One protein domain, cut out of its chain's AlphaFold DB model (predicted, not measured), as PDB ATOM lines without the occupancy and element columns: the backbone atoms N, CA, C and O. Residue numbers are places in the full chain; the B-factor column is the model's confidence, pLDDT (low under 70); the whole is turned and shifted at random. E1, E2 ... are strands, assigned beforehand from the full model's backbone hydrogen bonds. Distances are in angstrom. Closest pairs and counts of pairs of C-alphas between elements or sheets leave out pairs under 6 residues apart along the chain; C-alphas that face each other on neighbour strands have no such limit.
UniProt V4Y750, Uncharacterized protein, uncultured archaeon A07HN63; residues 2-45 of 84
ATOM      1  N   THR A   2     133.305   2.276   1.167       52.19
ATOM      2  CA  THR A   2     134.417   2.315   2.123       52.19
ATOM      3  C   THR A   2     133.808   2.517   3.503       52.19
ATOM      4  O   THR A   2     133.019   3.448   3.627       52.19
ATOM      5  N   ASP A   3     134.136   1.672   4.481       77.50
ATOM      6  CA  ASP A   3     133.692   1.865   5.866       77.50
ATOM      7  C   ASP A   3     134.229   3.213   6.369       77.50
ATOM      8  O   ASP A   3     135.443   3.401   6.514       77.50
ATOM      9  N   ASP A   4     133.336   4.191   6.531       87.38
ATOM     10  CA  ASP A   4     133.664   5.476   7.144       87.38
ATOM     11  C   ASP A   4     133.744   5.250   8.663       87.38
ATOM     12  O   ASP A   4     132.797   4.718   9.239       87.38
ATOM     13  N   PRO A   5     134.842   5.627   9.345       89.75
ATOM     14  CA  PRO A   5     134.999   5.390  10.782       89.75
ATOM     15  C   PRO A   5     133.944   6.091  11.659       89.75
ATOM     16  O   PRO A   5     133.901   5.839  12.861       89.75
ATOM     17  N   LEU A   6     133.136   6.994  11.096       92.94
ATOM     18  CA  LEU A   6     132.023   7.660  11.774       92.94
ATOM     19  C   LEU A   6     130.649   7.096  11.381       92.94
ATOM     20  O   LEU A   6     129.634   7.600  11.864       92.94
ATOM     21  N   GLN A   7     130.602   6.096  10.501       93.81
ATOM     22  CA  GLN A   7     129.364   5.498  10.019       93.81
ATOM     23  C   GLN A   7     128.644   4.745  11.137       93.81
ATOM     24  O   GLN A   7     129.259   4.029  11.920       93.81
ATOM     25  N   TRP A   8     127.329   4.923  11.200       96.12
ATOM     26  CA  TRP A   8     126.453   4.131  12.055       96.12
ATOM     27  C   TRP A   8     125.824   3.022  11.217       96.12
ATOM     28  O   TRP A   8     125.521   3.240  10.038       96.12
ATOM     29  N   ASP A   9     125.579   1.874  11.835       96.44
ATOM     30  CA  ASP A   9     124.924   0.741  11.193       96.44
ATOM     31  C   ASP A   9     123.473   0.634  11.660       96.44
ATOM     32  O   ASP A   9     123.196   0.362  12.825       96.44
ATOM     33  N   THR A  10     122.526   0.845  10.745       97.31
ATOM     34  CA  THR A  10     121.099   0.641  11.022       97.31
ATOM     35  C   THR A  10     120.764  -0.846  10.955       97.31
ATOM     36  O   THR A  10     120.878  -1.468   9.897       97.31
ATOM     37  N   THR A  11     120.321  -1.413  12.073       97.69
ATOM     38  CA  THR A  11     119.985  -2.840  12.213       97.69
ATOM     39  C   THR A  11     118.480  -3.101  12.129       97.69
ATOM     40  O   THR A  11     118.065  -4.214  11.798       97.69
ATOM     41  N   GLY A  12     117.664  -2.070  12.350       97.56
ATOM     42  CA  GLY A  12     116.208  -2.122  12.297       97.56
ATOM     43  C   GLY A  12     115.602  -0.742  12.057       97.56
ATOM     44  O   GLY A  12     116.241   0.278  12.304       97.56
ATOM     45  N   SER A  13     114.374  -0.717  11.543       97.81
ATOM     46  CA  SER A  13     113.610   0.511  11.315       97.81
ATOM     47  C   SER A  13     112.124   0.260  11.533       97.81
ATOM     48  O   SER A  13     111.572  -0.713  11.012       97.81
ATOM     49  N   GLU A  14     111.459   1.182  12.218       97.75
ATOM     50  CA  GLU A  14     110.009   1.204  12.375       97.75
ATOM     51  C   GLU A  14     109.436   2.625  12.359       97.75
ATOM     52  O   GLU A  14     110.158   3.619  12.439       97.75
ATOM     53  N   ILE A  15     108.113   2.719  12.213       97.88
ATOM     54  CA  ILE A  15     107.375   3.983  12.261       97.88
ATOM     55  C   ILE A  15     106.586   4.033  13.565       97.88
ATOM     56  O   ILE A  15     105.614   3.295  13.733       97.88
ATOM     57  N   ASP A  16     106.972   4.943  14.455       97.12
ATOM     58  CA  ASP A  16     106.300   5.152  15.744       97.12
ATOM     59  C   ASP A  16     105.020   5.977  15.599       97.12
ATOM     60  O   ASP A  16     104.079   5.862  16.389       97.12
ATOM     61  N   TYR A  17     104.991   6.861  14.598       96.50
ATOM     62  CA  TYR A  17     103.875   7.759  14.345       96.50
ATOM     63  C   TYR A  17     103.820   8.174  12.880       96.50
ATOM     64  O   TYR A  17     104.840   8.502  12.281       96.50
ATOM     65  N   GLU A  18     102.614   8.259  12.327       96.12
ATOM     66  CA  GLU A  18     102.388   8.739  10.969       96.12
ATOM     67  C   GLU A  18     101.199   9.699  10.925       96.12
ATOM     68  O   GLU A  18     100.147   9.473  11.533       96.12
ATOM     69  N   CYS A  19     101.362  10.784  10.176       93.62
ATOM     70  CA  CYS A  19     100.283  11.687   9.808       93.62
ATOM     71  C   CYS A  19     100.468  12.165   8.357       93.62
ATOM     72  O   CYS A  19     101.534  11.965   7.778       93.62
ATOM     73  N   PRO A  20      99.486  12.866   7.760       89.44
ATOM     74  CA  PRO A  20      99.593  13.311   6.367       89.44
ATOM     75  C   PRO A  20     100.801  14.208   6.051       89.44
ATOM     76  O   PRO A  20     101.152  14.359   4.886       89.44
ATOM     77  N   GLY A  21     101.389  14.859   7.060       86.75
ATOM     78  CA  GLY A  21     102.513  15.775   6.872       86.75
ATOM     79  C   GLY A  21     103.894  15.138   7.023       86.75
ATOM     80  O   GLY A  21     104.848  15.695   6.489       86.75
ATOM     81  N   PHE A  22     104.011  14.037   7.773       92.81
ATOM     82  CA  PHE A  22     105.286  13.382   8.087       92.81
ATOM     83  C   PHE A  22     105.077  12.050   8.820       92.81
ATOM     84  O   PHE A  22     104.034  11.830   9.450       92.81
ATOM     85  N   ALA A  23     106.124  11.227   8.827       96.25
ATOM     86  CA  ALA A  23     106.269  10.090   9.729       96.25
ATOM     87  C   ALA A  23     107.401  10.341  10.739       96.25
ATOM     88  O   ALA A  23     108.375  11.026  10.440       96.25
ATOM     89  N   VAL A  24     107.272   9.811  11.953       97.25
ATOM     90  CA  VAL A  24     108.383   9.690  12.904       97.25
ATOM     91  C   VAL A  24     108.919   8.278  12.773       97.25
ATOM     92  O   VAL A  24     108.206   7.315  13.057       97.25
ATOM     93  N   ARG A  25     110.164   8.169  12.326       97.81
ATOM     94  CA  ARG A  25     110.862   6.905  12.147       97.81
ATOM     95  C   ARG A  25     111.834   6.683  13.296       97.81
ATOM     96  O   ARG A  25     112.561   7.610  13.663       97.81
ATOM     97  N   ARG A  26     111.840   5.465  13.828       98.19
ATOM     98  CA  ARG A  26     112.810   4.968  14.802       98.19
ATOM     99  C   ARG A  26     113.698   3.948  14.109       98.19
ATOM    100  O   ARG A  26     113.195   2.981  13.547       98.19
ATOM    101  N   ASP A  27     115.000   4.175  14.154       98.25
ATOM    102  CA  ASP A  27     116.006   3.228  13.692       98.25
ATOM    103  C   ASP A  27     116.729   2.634  14.908       98.25
ATOM    104  O   ASP A  27     117.168   3.377  15.789       98.25
ATOM    105  N   ASP A  28     116.863   1.309  14.943       98.25
ATOM    106  CA  ASP A  28     117.826   0.625  15.806       98.25
ATOM    107  C   ASP A  28     119.209   0.801  15.157       98.25
ATOM    108  O   ASP A  28     119.386   0.465  13.978       98.25
ATOM    109  N   VAL A  29     120.178   1.372  15.878       97.94
ATOM    110  CA  VAL A  29     121.513   1.670  15.340       97.94
ATOM    111  C   VAL A  29     122.635   1.149  16.233       97.94
ATOM    112  O   VAL A  29     122.567   1.251  17.459       97.94
ATOM    113  N   GLU A  30     123.697   0.647  15.606       97.81
ATOM    114  CA  GLU A  30     124.996   0.406  16.232       97.81
ATOM    115  C   GLU A  30     125.948   1.562  15.881       97.81
ATOM    116  O   GLU A  30     126.138   1.920  14.714       97.81
ATOM    117  N   LEU A  31     126.515   2.193  16.910       95.75
ATOM    118  CA  LEU A  31     127.500   3.265  16.776       95.75
ATOM    119  C   LEU A  31     128.906   2.698  16.489       95.75
ATOM    120  O   LEU A  31     129.167   1.533  16.785       95.75
ATOM    121  N   PRO A  32     129.873   3.521  16.031       95.81
ATOM    122  CA  PRO A  32     131.246   3.067  15.774       95.81
ATOM    123  C   PRO A  32     131.977   2.441  16.975       95.81
ATOM    124  O   PRO A  32     133.003   1.784  16.801       95.81
ATOM    125  N   ASP A  33     131.499   2.673  18.201       94.06
ATOM    126  CA  ASP A  33     132.024   2.084  19.437       94.06
ATOM    127  C   ASP A  33     131.256   0.825  19.891       94.06
ATOM    128  O   ASP A  33     131.426   0.376  21.028       94.06
ATOM    129  N   SER A  34     130.439   0.254  19.001       94.31
ATOM    130  CA  SER A  34     129.539  -0.884  19.228       94.31
ATOM    131  C   SER A  34     128.416  -0.627  20.241       94.31
ATOM    132  O   SER A  34     127.792  -1.569  20.727       94.31
ATOM    133  N   THR A  35     128.138   0.634  20.587       96.69
ATOM    134  CA  THR A  35     126.958   0.973  21.391       96.69
ATOM    135  C   THR A  35     125.689   0.803  20.557       96.69
ATOM    136  O   THR A  35     125.543   1.448  19.522       96.69
ATOM    137  N   GLU A  36     124.745  -0.001  21.046       97.75
ATOM    138  CA  GLU A  36     123.398  -0.130  20.478       97.75
ATOM    139  C   GLU A  36     122.450   0.915  21.089       97.75
ATOM    140  O   GLU A  36     122.395   1.086  22.313       97.75
ATOM    141  N   THR A  37     121.698   1.627  20.250       97.62
ATOM    142  CA  THR A  37     120.723   2.638  20.690       97.62
ATOM    143  C   THR A  37     119.608   2.840  19.667       97.62
ATOM    144  O   THR A  37     119.751   2.507  18.495       97.62
ATOM    145  N   ASP A  38     118.520   3.475  20.102       97.38
ATOM    146  CA  ASP A  38     117.464   3.962  19.219       97.38
ATOM    147  C   ASP A  38     117.768   5.382  18.723       97.38
ATOM    148  O   ASP A  38     118.175   6.252  19.503       97.38
ATOM    149  N   TYR A  39     117.481   5.656  17.451       97.25
ATOM    150  CA  TYR A  39     117.549   6.988  16.852       97.25
ATOM    151  C   TYR A  39     116.219   7.360  16.192       97.25
ATOM    152  O   TYR A  39     115.740   6.661  15.305       97.25
ATOM    153  N   HIS A  40     115.624   8.480  16.612       97.38
ATOM    154  CA  HIS A  40     114.326   8.934  16.109       97.38
ATOM    155  C   HIS A  40     114.483  10.184  15.252       97.38
ATOM    156  O   HIS A  40     115.152  11.140  15.655       97.38
ATOM    157  N   TYR A  41     113.809  10.221  14.109       95.94
ATOM    158  CA  TYR A  41     113.786  11.401  13.256       95.94
ATOM    159  C   TYR A  41     112.489  11.523  12.460       95.94
ATOM    160  O   TYR A  41     111.700  10.587  12.345       95.94
ATOM    161  N   VAL A  42     112.258  12.724  11.935       95.56
ATOM    162  CA  VAL A  42     111.104  13.025  11.089       95.56
ATOM    163  C   VAL A  42     111.454  12.689   9.646       95.56
ATOM    164  O   VAL A  42     112.392  13.260   9.092       95.56
ATOM    165  N   ASP A  43     110.683  11.788   9.050       93.50
ATOM    166  CA  ASP A  43     110.695  11.508   7.622       93.50
ATOM    167  C   ASP A  43     109.634  12.381   6.938       93.50
ATOM    168  O   ASP A  43     108.432  12.294   7.223       93.50
ATOM    169  N   GLU A  44     110.094  13.287   6.081       88.69
ATOM    170  CA  GLU A  44     109.266  14.237   5.347       88.69
ATOM    171  C   GLU A  44     109.641  14.243   3.864       88.69
ATOM    172  O   GLU A  44     110.798  14.033   3.494       88.69
ATOM    173  N   SER A  45     108.661  14.531   3.003       87.00
ATOM    174  CA  SER A  45     108.901  14.642   1.565       87.00
ATOM    175  C   SER A  45     110.045  15.622   1.267       87.00
ATOM    176  O   SER A  45     110.102  16.701   1.878       87.00
TER     177      SER A  45
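AT A GLANCE: This is residues 2 to 45 of the 84 residues of an uncharacterized protein of uncultured archaeon A07HN63 (UniProt V4Y750). This is a single sheet of three long strands side by side, strongly twisted, with both faces bare and E2 in the middle between E1 and E3. The strands make the long axis, and a stretch of residues 2 to 8 leads into E1. The printed part has 44 residues with three named strands, E1, E2 and E3 along the chain, and no named helix; the sheet's order is E1, E2, E3, all antiparallel, and the class is all strand. The whole is loose, with a radius of gyration of the C-alphas of 12.4 A, and spans 36 by 19 by 11 A.

HOW THE PARTS SIT: Begin at the inner strand E2, residues 22 to 30. Beside it in the sheet look for E1, residues 9 to 19, an edge strand and the antiparallel neighbour of E2, with 160 degrees between their directions; C-alphas 13 and 27 face each other at 4.3 A, and N 14 and O 26 are 2.8 A apart, within hydrogen-bond range. The other edge strand is E3, residues 36 to 43, antiparallel to E2 at 159 degrees; C-alphas 26 and 40 face each other at 4.4 A, and N 27 and O 39 are within hydrogen-bond range at 2.8 A. E1 and E2 form a hairpin, as do E2 and E3. Together they are a meander, each strand the antiparallel neighbour of the one before.

IN THESE COORDINATES: Find C-alpha 9 at (124.924, 0.741, 11.193); from there E1 runs 27.0 A to C-alpha 19 at (100.283, 11.687, 9.808), and bends by 64 degrees at residue 12. E2 is 25.0 A long from first to last C-alpha. E3 is 21.5 A long and ends at C-alpha 43, at (110.695, 11.508, 7.622).

THE WHOLE: The outline is elongated, but only just, and the C-alphas of Thr 2 and Pro 20, the two farthest apart, are 36.8 A apart. The printed part has no cut, and both links between strands are tight. The mean pLDDT of the printed part is 93.9, and residue 2 is the one printed residue under 70.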